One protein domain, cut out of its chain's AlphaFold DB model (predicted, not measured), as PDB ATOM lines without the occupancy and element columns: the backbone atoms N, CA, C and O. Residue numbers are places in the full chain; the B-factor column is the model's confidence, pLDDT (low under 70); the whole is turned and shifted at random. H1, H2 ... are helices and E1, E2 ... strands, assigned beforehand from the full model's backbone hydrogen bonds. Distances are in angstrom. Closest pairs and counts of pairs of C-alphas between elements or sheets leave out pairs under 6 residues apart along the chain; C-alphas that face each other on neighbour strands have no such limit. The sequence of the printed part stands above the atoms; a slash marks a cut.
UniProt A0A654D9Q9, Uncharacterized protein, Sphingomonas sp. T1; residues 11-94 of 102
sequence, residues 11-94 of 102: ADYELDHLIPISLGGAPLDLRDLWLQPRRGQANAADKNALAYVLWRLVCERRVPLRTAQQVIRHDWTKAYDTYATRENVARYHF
ATOM      1  N   ALA A  11     -43.091 137.373 -56.511       90.69
ATOM      2  CA  ALA A  11     -43.271 136.131 -55.764       90.69
ATOM      3  C   ALA A  11     -41.985 135.290 -55.642       90.69
ATOM      4  O   ALA A  11     -41.909 134.447 -54.751       90.69
ATOM      5  N   ASP A  12     -40.983 135.513 -56.494       92.88
ATOM      6  CA  ASP A  12     -39.688 134.827 -56.443       92.88
ATOM      7  C   ASP A  12     -38.690 135.499 -55.489       92.88
ATOM      8  O   ASP A  12     -37.567 135.019 -55.344       92.88
ATOM      9  N   TYR A  13     -39.107 136.556 -54.789       94.25
ATOM     10  CA  TYR A  13     -38.281 137.319 -53.860       94.25
ATOM     11  C   TYR A  13     -38.927 137.447 -52.479       94.25
ATOM     12  O   TYR A  13     -40.142 137.300 -52.293       94.25
ATOM     13  N   GLU A  14     -38.099 137.735 -51.486       94.81
ATOM     14  CA  GLU A  14     -38.529 138.246 -50.192       94.81
ATOM     15  C   GLU A  14     -37.746 139.491 -49.816       94.81
ATOM     16  O   GLU A  14     -36.587 139.644 -50.194       94.81
ATOM     17  N   LEU A  15     -38.401 140.401 -49.098       94.38
ATOM     18  CA  LEU A  15     -37.699 141.510 -48.476       94.38
ATOM     19  C   LEU A  15     -37.003 140.974 -47.225       94.38
ATOM     20  O   LEU A  15     -37.673 140.433 -46.346       94.38
ATOM     21  N   ASP A  16     -35.689 141.127 -47.161       96.31
ATOM     22  CA  ASP A  16     -34.860 140.565 -46.099       96.31
ATOM     23  C   ASP A  16     -33.824 141.584 -45.605       96.31
ATOM     24  O   ASP A  16     -33.539 142.572 -46.289       96.31
ATOM     25  N   HIS A  17     -33.251 141.347 -44.422       97.50
ATOM     26  CA  HIS A  17     -32.268 142.235 -43.803       97.50
ATOM     27  C   HIS A  17     -30.820 141.848 -44.146       97.50
ATOM     28  O   HIS A  17     -30.469 140.668 -44.102       97.50
ATOM     29  N   LEU A  18     -29.927 142.802 -44.441       96.69
ATOM     30  CA  LEU A  18     -28.488 142.535 -44.627       96.69
ATOM     31  C   LEU A  18     -27.867 142.003 -43.331       96.69
ATOM     32  O   LEU A  18     -27.111 141.029 -43.356       96.69
ATOM     33  N   ILE A  19     -28.223 142.604 -42.195       98.31
ATOM     34  CA  ILE A  19     -27.993 142.059 -40.859       98.31
ATOM     35  C   ILE A  19     -29.343 141.583 -40.311       98.31
ATOM     36  O   ILE A  19     -30.209 142.405 -40.045       98.31
ATOM     37  N   PRO A  20     -29.550 140.279 -40.070       97.81
ATOM     38  CA  PRO A  20     -30.793 139.795 -39.480       97.81
ATOM     39  C   PRO A  20     -31.114 140.475 -38.145       97.81
ATOM     40  O   PRO A  20     -30.227 140.694 -37.315       97.81
ATOM     41  N   ILE A  21     -32.396 140.735 -37.881       97.56
ATOM     42  CA  ILE A  21     -32.861 141.315 -36.605       97.56
ATOM     43  C   ILE A  21     -32.410 140.465 -35.403       97.56
ATOM     44  O   ILE A  21     -32.039 141.009 -34.364       97.56
ATOM     45  N   SER A  22     -32.350 139.136 -35.550       97.06
ATOM     46  CA  SER A  22     -31.828 138.215 -34.522       97.06
ATOM     47  C   SER A  22     -30.360 138.473 -34.150       97.06
ATOM     48  O   SER A  22     -29.920 138.099 -33.064       97.06
ATOM     49  N   LEU A  23     -29.610 139.146 -35.025       98.44
ATOM     50  CA  LEU A  23     -28.234 139.599 -34.830       98.44
ATOM     51  C   LEU A  23     -28.149 141.120 -34.609       98.44
ATOM     52  O   LEU A  23     -27.077 141.705 -34.750       98.44
ATOM     53  N   GLY A  24     -29.255 141.775 -34.250       97.69
ATOM     54  CA  GLY A  24     -29.295 143.209 -33.958       97.69
ATOM     55  C   GLY A  24     -29.287 144.111 -35.194       97.69
ATOM     56  O   GLY A  24     -28.811 145.240 -35.099       97.69
ATOM     57  N   GLY A  25     -29.774 143.616 -36.336       97.31
ATOM     58  CA  GLY A  25     -30.069 144.440 -37.511       97.31
ATOM     59  C   GLY A  25     -31.076 145.554 -37.231       97.31
ATOM     60  O   GLY A  25     -31.856 145.481 -36.276       97.31
ATOM     61  N   ALA A  26     -31.059 146.595 -38.060       96.25
ATOM     62  CA  ALA A  26     -31.916 147.760 -37.889       96.25
ATOM     63  C   ALA A  26     -33.293 147.481 -38.522       96.25
ATOM     64  O   ALA A  26     -33.406 147.423 -39.744       96.25
ATOM     65  N   PRO A  27     -34.376 147.353 -37.731       93.81
ATOM     66  CA  PRO A  27     -35.635 146.793 -38.230       93.81
ATOM     67  C   PRO A  27     -36.320 147.648 -39.304       93.81
ATOM     68  O   PRO A  27     -37.081 147.110 -40.101       93.81
ATOM     69  N   LEU A  28     -36.063 148.962 -39.318       94.44
ATOM     70  CA  LEU A  28     -36.739 149.942 -40.177       94.44
ATOM     71  C   LEU A  28     -35.779 150.743 -41.075       94.44
ATOM     72  O   LEU A  28     -36.213 151.674 -41.751       94.44
ATOM     73  N   ASP A  29     -34.478 150.440 -41.066       95.94
ATOM     74  CA  ASP A  29     -33.518 151.153 -41.913       95.94
ATOM     75  C   ASP A  29     -33.531 150.557 -43.321       95.94
ATOM     76  O   ASP A  29     -33.140 149.411 -43.522       95.94
ATOM     77  N   LEU A  30     -33.943 151.346 -44.315       95.00
ATOM     78  CA  LEU A  30     -33.975 150.912 -45.715       95.00
ATOM     79  C   LEU A  30     -32.595 150.485 -46.238       95.00
ATOM     80  O   LEU A  30     -32.520 149.711 -47.186       95.00
ATOM     81  N   ARG A  31     -31.504 150.963 -45.628       95.06
ATOM     82  CA  ARG A  31     -30.133 150.567 -45.989       95.06
ATOM     83  C   ARG A  31     -29.781 149.157 -45.522       95.06
ATOM     84  O   ARG A  31     -28.786 148.615 -45.990       95.06
ATOM     85  N   ASP A  32     -30.557 148.595 -44.598       96.50
ATOM     86  CA  ASP A  32     -30.426 147.219 -44.122       96.50
ATOM     87  C   ASP A  32     -31.376 146.277 -44.869       96.50
ATOM     88  O   ASP A  32     -31.436 145.114 -44.520       96.50
ATOM     89  N   LEU A  33     -32.120 146.735 -45.883       95.31
ATOM     90  CA  LEU A  33     -33.103 145.923 -46.603       95.31
ATOM     91  C   LEU A  33     -32.680 145.652 -48.047       95.31
ATOM     92  O   LEU A  33     -32.138 146.522 -48.729       95.31
ATOM     93  N   TRP A  34     -32.980 144.451 -48.537       93.12
ATOM     94  CA  TRP A  34     -32.747 144.059 -49.928       93.12
ATOM     95  C   TRP A  34     -33.712 142.949 -50.371       93.12
ATOM     96  O   TRP A  34     -34.346 142.293 -49.544       93.12
ATOM     97  N   LEU A  35     -33.841 142.755 -51.689       93.69
ATOM     98  CA  LEU A  35     -34.631 141.667 -52.270       93.69
ATOM     99  C   LEU A  35     -33.784 140.393 -52.344       93.69
ATOM    100  O   LEU A  35     -32.876 140.291 -53.165       93.69
ATOM    101  N   GLN A  36     -34.105 139.413 -51.504       95.31
ATOM    102  CA  GLN A  36     -33.456 138.109 -51.468       95.31
ATOM    103  C   GLN A  36     -34.207 137.127 -52.386       95.31
ATOM    104  O   GLN A  36     -35.396 136.871 -52.168       95.31
ATOM    105  N   PRO A  37     -33.540 136.534 -53.395       95.31
ATOM    106  CA  PRO A  37     -34.132 135.483 -54.217       95.31
ATOM    107  C   PRO A  37     -34.579 134.277 -53.386       95.31
ATOM    108  O   PRO A  37     -33.833 133.789 -52.533       95.31
ATOM    109  N   ARG A  38     -35.765 133.739 -53.675       95.56
ATOM    110  CA  ARG A  38     -36.310 132.510 -53.070       95.56
ATOM    111  C   ARG A  38     -35.851 131.231 -53.768       95.56
ATOM    112  O   ARG A  38     -36.041 130.145 -53.227       95.56
ATOM    113  N   ARG A  39     -35.297 131.337 -54.977       93.75
ATOM    114  CA  ARG A  39     -34.911 130.201 -55.828       93.75
ATOM    115  C   ARG A  39     -33.442 130.283 -56.219       93.75
ATOM    116  O   ARG A  39     -32.826 131.338 -56.130       93.75
ATOM    117  N   GLY A  40     -32.917 129.161 -56.706       92.56
ATOM    118  CA  GLY A  40     -31.523 129.038 -57.117       92.56
ATOM    119  C   GLY A  40     -30.592 128.702 -55.956       92.56
ATOM    120  O   GLY A  40     -31.032 128.376 -54.850       92.56
ATOM    121  N   GLN A  41     -29.296 128.734 -56.247       92.19
ATOM    122  CA  GLN A  41     -28.243 128.573 -55.252       92.19
ATOM    123  C   GLN A  41     -28.135 129.843 -54.407       92.19
ATOM    124  O   GLN A  41     -28.307 130.933 -54.949       92.19
ATOM    125  N   ALA A  42     -27.812 129.704 -53.118       94.69
ATOM    126  CA  ALA A  42     -27.723 130.839 -52.203       94.69
ATOM    127  C   ALA A  42     -29.047 131.628 -52.170       94.69
ATOM    128  O   ALA A  42     -29.104 132.838 -52.404       94.69
ATOM    129  N   ASN A  43     -30.125 130.914 -51.862       96.62
ATOM    130  CA  ASN A  43     -31.460 131.490 -51.765       96.62
ATOM    131  C   ASN A  43     -31.805 131.930 -50.329       96.62
ATOM    132  O   ASN A  43     -31.041 131.743 -49.380       96.62
ATOM    133  N   ALA A  44     -33.003 132.492 -50.178       96.94
ATOM    134  CA  ALA A  44     -33.614 132.890 -48.915       96.94
ATOM    135  C   ALA A  44     -33.493 131.838 -47.804       96.94
ATOM    136  O   ALA A  44     -33.147 132.159 -46.669       96.94
ATOM    137  N   ALA A  45     -33.753 130.567 -48.112       95.81
ATOM    138  CA  ALA A  45     -33.699 129.501 -47.119       95.81
ATOM    139  C   ALA A  45     -32.265 129.252 -46.625       95.81
ATOM    140  O   ALA A  45     -32.066 129.057 -45.425       95.81
ATOM    141  N   ASP A  46     -31.272 129.328 -47.516       97.06
ATOM    142  CA  ASP A  46     -29.858 129.197 -47.150       97.06
ATOM    143  C   ASP A  46     -29.449 130.326 -46.192       97.06
ATOM    144  O   ASP A  46     -28.899 130.090 -45.110       97.06
ATOM    145  N   LYS A  47     -29.792 131.573 -46.532       97.56
ATOM    146  CA  LYS A  47     -29.484 132.721 -45.675       97.56
ATOM    147  C   LYS A  47     -30.203 132.646 -44.325       97.56
ATOM    148  O   LYS A  47     -29.587 132.929 -43.295       97.56
ATOM    149  N   ASN A  48     -31.456 132.195 -44.305       96.81
ATOM    150  CA  ASN A  48     -32.219 131.976 -43.075       96.81
ATOM    151  C   ASN A  48     -31.554 130.932 -42.163       96.81
ATOM    152  O   ASN A  48     -31.422 131.161 -40.955       96.81
ATOM    153  N   ALA A  49     -31.059 129.825 -42.726       96.75
ATOM    154  CA  ALA A  49     -30.321 128.819 -41.966       96.75
ATOM    155  C   ALA A  49     -29.029 129.393 -41.361       96.75
ATOM    156  O   ALA A  49     -28.770 129.202 -40.168       96.75
ATOM    157  N   LEU A  50     -28.253 130.161 -42.136       98.12
ATOM    158  CA  LEU A  50     -27.071 130.864 -41.627       98.12
ATOM    159  C   LEU A  50     -27.423 131.848 -40.505       98.12
ATOM    160  O   LEU A  50     -26.762 131.841 -39.464       98.12
ATOM    161  N   ALA A  51     -28.442 132.687 -40.699       98.00
ATOM    162  CA  ALA A  51     -28.876 133.676 -39.716       98.00
ATOM    163  C   ALA A  51     -29.230 133.011 -38.378       98.00
ATOM    164  O   ALA A  51     -28.801 133.472 -37.316       98.00
ATOM    165  N   TYR A  52     -29.952 131.890 -38.430       97.50
ATOM    166  CA  TYR A  52     -30.303 131.115 -37.245       97.50
ATOM    167  C   TYR A  52     -29.068 130.510 -36.564       97.50
ATOM    168  O   TYR A  52     -28.905 130.634 -35.349       97.50
ATOM    169  N   VAL A  53     -28.169 129.884 -37.330       98.06
ATOM    170  CA  VAL A  53     -26.937 129.288 -36.790       98.06
ATOM    171  C   VAL A  53     -26.057 130.347 -36.126       98.06
ATOM    172  O   VAL A  53     -25.635 130.157 -34.986       98.06
ATOM    173  N   LEU A  54     -25.809 131.478 -36.791       98.56
ATOM    174  CA  LEU A  54     -25.019 132.571 -36.221       98.56
ATOM    175  C   LEU A  54     -25.644 133.100 -34.934       98.56
ATOM    176  O   LEU A  54     -24.929 133.307 -33.956       98.56
ATOM    177  N   TRP A  55     -26.967 133.266 -34.902       98.50
ATOM    178  CA  TRP A  55     -27.675 133.679 -33.695       98.50
ATOM    179  C   TRP A  55     -27.433 132.706 -32.532       98.50
ATOM    180  O   TRP A  55     -27.045 133.131 -31.442       98.50
ATOM    181  N   ARG A  56     -27.545 131.392 -32.767       98.00
ATOM    182  CA  ARG A  56     -27.267 130.373 -31.739       98.00
ATOM    183  C   ARG A  56     -25.810 130.376 -31.284       98.00
ATOM    184  O   ARG A  56     -25.556 130.324 -30.082       98.00
ATOM    185  N   LEU A  57     -24.860 130.494 -32.210       98.19
ATOM    186  CA  LEU A  57     -23.433 130.580 -31.889       98.19
ATOM    187  C   LEU A  57     -23.096 131.829 -31.062       98.19
ATOM    188  O   LEU A  57     -22.240 131.760 -30.179       98.19
ATOM    189  N   VAL A  58     -23.779 132.951 -31.310       98.62
ATOM    190  CA  VAL A  58     -23.662 134.167 -30.495       98.62
ATOM    191  C   VAL A  58     -24.220 133.939 -29.091       98.62
ATOM    192  O   VAL A  58     -23.540 134.254 -28.114       98.62
ATOM    193  N   CYS A  59     -25.410 133.346 -28.963       97.69
ATOM    194  CA  CYS A  59     -26.007 133.030 -27.660       97.69
ATOM    195  C   CYS A  59     -25.128 132.090 -26.821       97.69
ATOM    196  O   CYS A  59     -24.994 132.283 -25.614       97.69
ATOM    197  N   GLU A  60     -24.477 131.115 -27.455       97.81
ATOM    198  CA  GLU A  60     -23.529 130.199 -26.805       97.81
ATOM    199  C   GLU A  60     -22.132 130.812 -26.593       97.81
ATOM    200  O   GLU A  60     -21.230 130.132 -26.108       97.81
ATOM    201  N   ARG A  61     -21.925 132.090 -26.948       98.25
ATOM    202  CA  ARG A  61     -20.638 132.811 -26.868       98.25
ATOM    203  C   ARG A  61     -19.502 132.172 -27.679       98.25
ATOM    204  O   ARG A  61     -18.333 132.443 -27.423       98.25
ATOM    205  N   ARG A  62     -19.835 131.354 -28.680       98.38
ATOM    206  CA  ARG A  62     -18.870 130.726 -29.600       98.38
ATOM    207  C   ARG A  62     -18.408 131.692 -30.689       98.38
ATOM    208  O   ARG A  62     -17.295 131.566 -31.187       98.38
ATOM    209  N   VAL A  63     -19.257 132.654 -31.053       98.62
ATOM    210  CA  VAL A  63     -18.954 133.716 -32.021       98.62
ATOM    211  C   VAL A  63     -19.339 135.067 -31.409       98.62
ATOM    212  O   VAL A  63     -20.459 135.207 -30.920       98.62
ATOM    213  N   PRO A  64     -18.464 136.088 -31.419       98.75
ATOM    214  CA  PRO A  64     -18.847 137.430 -30.985       98.75
ATOM    215  C   PRO A  64     -19.936 138.025 -31.888       98.75
ATOM    216  O   PRO A  64     -19.847 137.920 -33.112       98.75
ATOM    217  N   LEU A  65     -20.914 138.736 -31.311       98.81
ATOM    218  CA  LEU A  65     -21.998 139.384 -32.071       98.81
ATOM    219  C   LEU A  65     -21.469 140.251 -33.224       98.81
ATOM    220  O   LEU A  65     -21.940 140.143 -34.353       98.81
ATOM    221  N   ARG A  66     -20.439 141.064 -32.959       98.62
ATOM    222  CA  ARG A  66     -19.804 141.919 -33.973       98.62
ATOM    223  C   ARG A  66     -19.254 141.110 -35.150       98.62
ATOM    224  O   ARG A  66     -19.380 141.549 -36.287       98.62
ATOM    225  N   THR A  67     -18.667 139.943 -34.888       98.81
ATOM    226  CA  THR A  67     -18.165 139.050 -35.939       98.81
ATOM    227  C   THR A  67     -19.320 138.508 -36.771       98.81
ATOM    228  O   THR A  67     -19.270 138.618 -37.991       98.81
ATOM    229  N   ALA A  68     -20.387 138.011 -36.134       98.81
ATOM    230  CA  ALA A  68     -21.574 137.507 -36.831       98.81
ATOM    231  C   ALA A  68     -22.200 138.573 -37.752       98.81
ATOM    232  O   ALA A  68     -22.464 138.301 -38.920       98.81
ATOM    233  N   GLN A  69     -22.347 139.805 -37.257       98.75
ATOM    234  CA  GLN A  69     -22.834 140.948 -38.039       98.75
ATOM    235  C   GLN A  69     -21.919 141.285 -39.227       98.75
ATOM    236  O   GLN A  69     -22.397 141.608 -40.311       98.75
ATOM    237  N   GLN A  70     -20.597 141.240 -39.034       98.62
ATOM    238  CA  GLN A  70     -19.624 141.556 -40.082       98.62
ATOM    239  C   GLN A  70     -19.602 140.518 -41.202       98.62
ATOM    240  O   GLN A  70     -19.531 140.908 -42.365       98.62
ATOM    241  N   VAL A  71     -19.652 139.225 -40.868       98.56
ATOM    242  CA  VAL A  71     -19.580 138.164 -41.883       98.56
ATOM    243  C   VAL A  71     -20.863 138.105 -42.706       98.56
ATOM    244  O   VAL A  71     -20.782 138.066 -43.930       98.56
ATOM    245  N   ILE A  72     -22.039 138.205 -42.070       98.38
ATOM    246  CA  ILE A  72     -23.319 138.105 -42.785       98.38
ATOM    247  C   ILE A  72     -23.610 139.332 -43.656       98.38
ATOM    248  O   ILE A  72     -24.169 139.189 -44.732       98.38
ATOM    249  N   ARG A  73     -23.189 140.539 -43.258       97.56
ATOM    250  CA  ARG A  73     -23.419 141.732 -44.092       97.56
ATOM    251  C   ARG A  73     -22.487 141.821 -45.302       97.56
ATOM    252  O   ARG A  73     -22.813 142.507 -46.261       97.56
ATOM    253  N   HIS A  74     -21.275 141.265 -45.199       97.12
ATOM    254  CA  HIS A  74     -20.215 141.488 -46.187       97.12
ATOM    255  C   HIS A  74     -20.224 140.423 -47.278       97.12
ATOM    256  O   HIS A  74     -20.158 140.757 -48.455       97.12
ATOM    257  N   ASP A  75     -20.296 139.156 -46.873       97.69
ATOM    258  CA  ASP A  75     -20.274 138.009 -47.772       97.69
ATOM    259  C   ASP A  75     -20.980 136.841 -47.074       97.69
ATOM    260  O   ASP A  75     -20.370 135.976 -46.434       97.69
ATOM    261  N   TRP A  76     -22.311 136.877 -47.122       97.75
ATOM    262  CA  TRP A  76     -23.122 135.894 -46.420       97.75
ATOM    263  C   TRP A  76     -22.990 134.495 -47.024       97.75
ATOM    264  O   TRP A  76     -23.155 133.529 -46.290       97.75
ATOM    265  N   THR A  77     -22.665 134.345 -48.311       97.69
ATOM    266  CA  THR A  77     -22.497 133.022 -48.931       97.69
ATOM    267  C   THR A  77     -21.221 132.357 -48.427       97.69
ATOM    268  O   THR A  77     -21.255 131.208 -47.989       97.69
ATOM    269  N   LYS A  78     -20.119 133.102 -48.316       98.44
ATOM    270  CA  LYS A  78     -18.912 132.603 -47.643       98.44
ATOM    271  C   LYS A  78     -19.146 132.319 -46.158       98.44
ATOM    272  O   LYS A  78     -18.612 131.352 -45.605       98.44
ATOM    273  N   ALA A  79     -19.936 133.159 -45.487       98.50
ATOM    274  CA  ALA A  79     -20.327 132.911 -44.104       98.50
ATOM    275  C   ALA A  79     -21.195 131.646 -43.979       98.50
ATOM    276  O   ALA A  79     -21.018 130.891 -43.025       98.50
ATOM    277  N   TYR A  80     -22.074 131.376 -44.946       98.38
ATOM    278  CA  TYR A  80     -22.870 130.153 -45.028       98.38
ATOM    279  C   TYR A  80     -21.956 128.930 -45.071       98.38
ATOM    280  O   TYR A  80     -22.041 128.085 -44.181       98.38
ATOM    281  N   ASP A  81     -20.995 128.902 -45.992       98.00
ATOM    282  CA  ASP A  81     -20.036 127.797 -46.109       98.00
ATOM    283  C   ASP A  81     -19.213 127.579 -44.825       98.00
ATOM    284  O   ASP A  81     -18.849 126.452 -44.486       98.00
ATOM    285  N   THR A  82     -18.939 128.655 -44.080       98.44
ATOM    286  CA  THR A  82     -18.140 128.612 -42.846       98.44
ATOM    287  C   THR A  82     -18.949 128.160 -41.628       98.44
ATOM    288  O   THR A  82     -18.476 127.355 -40.824       98.44
ATOM    289  N   TYR A  83     -20.147 128.714 -41.438       98.19
ATOM    290  CA  TYR A  83     -20.910 128.578 -40.196       98.19
ATOM    291  C   TYR A  83     -22.097 127.633 -40.334       98.19
ATOM    292  O   TYR A  83     -22.347 126.860 -39.409       98.19
ATOM    293  N   ALA A  84     -22.794 127.626 -41.472       96.94
ATOM    294  CA  ALA A  84     -23.927 126.740 -41.742       96.94
ATOM    295  C   ALA A  84     -23.461 125.341 -42.192       96.94
ATOM    296  O   ALA A  84     -23.987 124.744 -43.130       96.94
ATOM    297  N   THR A  85     -22.464 124.790 -41.494       96.38
ATOM    298  CA  THR A  85     -22.002 123.419 -41.710       96.38
ATOM    299  C   THR A  85     -23.146 122.435 -41.472       96.38
ATOM    300  O   THR A  85     -24.057 122.702 -40.685       96.38
ATOM    301  N   ARG A  86     -23.082 121.250 -42.094       94.12
ATOM    302  CA  ARG A  86     -24.091 120.195 -41.883       94.12
ATOM    303  C   ARG A  86     -24.315 119.890 -40.401       94.12
ATOM    304  O   ARG A  86     -25.450 119.685 -39.998       94.12
ATOM    305  N   GLU A  87     -23.248 119.901 -39.602       94.81
ATOM    306  CA  GLU A  87     -23.319 119.696 -38.156       94.81
ATOM    307  C   GLU A  87     -24.071 120.830 -37.451       94.81
ATOM    308  O   GLU A  87     -25.008 120.566 -36.701       94.81
ATOM    309  N   ASN A  88     -23.716 122.092 -37.708       96.00
ATOM    310  CA  ASN A  88     -24.386 123.226 -37.071       96.00
ATOM    311  C   ASN A  88     -25.852 123.337 -37.509       96.00
ATOM    312  O   ASN A  88     -26.720 123.606 -36.680       96.00
ATOM    313  N   VAL A  89     -26.150 123.097 -38.787       94.50
ATOM    314  CA  VAL A  89     -27.527 123.069 -39.298       94.50
ATOM    315  C   VAL A  89     -28.302 121.916 -38.660       94.50
ATOM    316  O   VAL A  89     -29.399 122.136 -38.162       94.50
ATOM    317  N   ALA A  90     -27.743 120.709 -38.568       91.81
ATOM    318  CA  ALA A  90     -28.407 119.604 -37.872       91.81
ATOM    319  C   ALA A  90     -28.632 119.906 -36.380       91.81
ATOM    320  O   ALA A  90     -29.693 119.608 -35.841       91.81
ATOM    321  N   ARG A  91     -27.668 120.550 -35.718       91.56
ATOM    322  CA  ARG A  91     -27.740 120.878 -34.290       91.56
ATOM    323  C   ARG A  91     -28.744 121.982 -33.969       91.56
ATOM    324  O   ARG A  91     -29.390 121.932 -32.926       91.56
ATOM    325  N   TYR A  92     -28.821 123.014 -34.804       89.19
ATOM    326  CA  TYR A  92     -29.573 124.230 -34.493       89.19
ATOM    327  C   TYR A  92     -30.842 124.386 -35.336       89.19
ATOM    328  O   TYR A  92     -31.828 124.920 -34.843       89.19
ATOM    329  N   HIS A  93     -30.844 123.920 -36.585       72.75
ATOM    330  CA  HIS A  93     -31.920 124.158 -37.551       72.75
ATOM    331  C   HIS A  93     -32.954 123.013 -37.616       72.75
ATOM    332  O   HIS A  93     -34.016 123.180 -38.219       72.75
ATOM    333  N   PHE A  94     -32.706 121.847 -36.995       56.94
ATOM    334  CA  PHE A  94     -33.645 120.717 -37.053       56.94
ATOM    335  C   PHE A  94     -34.773 120.790 -36.003       56.94
ATOM    336  O   PHE A  94     -34.606 120.468 -34.835       56.94
TER     337      PHE A  94
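This is residues 11 to 94 of the 102 residues of an uncharacterized protein of Sphingomonas sp. T1 (UniProt A0A654D9Q9). One long helix, H1, forms the core of a helical body, with H2, H3 and H4 packed on it, and a small two-stranded hairpin, E1 and E2, sits near the end of H1 where it begins. H2 folds back beside H1, while H4 crosses it almost at a right angle. The printed part has 84 residues, with two named strands followed by four named helices in the order E1, E2, H1, H2, H3, H4; the sheet is antiparallel and the class is mostly helix. The whole is compact, with a radius of gyration of the C-alphas of 12.2 A and spans of 33 by 26 by 20 A.

E1 is residues 13 to 17, 12.7 A long, beginning at C-alpha 13 (-38.281, 137.319, -53.860). E2 is residues 33 to 37, 13.0 A. H1, residues 44 to 59, measures 22.6 A from C-alpha 44 (-33.614, 132.890, -48.915). H2 is residues 65 to 74, 14.4 A; H3 is residues 76 to 83, 9.9 A; H4 is residues 86 to 93, 9.8 A, ending at C-alpha 93 (-31.920, 124.158, -37.551).

The hairpin E1 and E2 has N 14 and O 36 within hydrogen-bond range at 2.9 A. The closest C-alphas of E2 and H1 are those of Gln 36 and Ala 44, 5.8 A apart. H1 is the hub. With residues 51 to 58 alone it touches H2, closest at the C-alphas of Val 58 and Leu 65, 5.7 A, in a helical hairpin at a shallow tilt of 19 degrees, opposite ways. H3 touches H1 at a steep tilt of 50 degrees, closest at the C-alphas of Leu 50 and Tyr 80, 5.5 A. H4 touches residues 49 to 56 of H1 alone, about perpendicular at 80 degrees, closest at the C-alphas of Val 53 and Tyr 92, 6.1 A. H2 and H4 are apart. In H1, H2, H3 and H4 every O i to N i+4 pair is within hydrogen-bond range.

The two C-alphas farthest apart, those of Ala 11 and Arg 61, are 36.9 A apart. The printed part has no cut. The link from E1 to E2, 15 residues, is long. Only residue 94 has a pLDDT under 70.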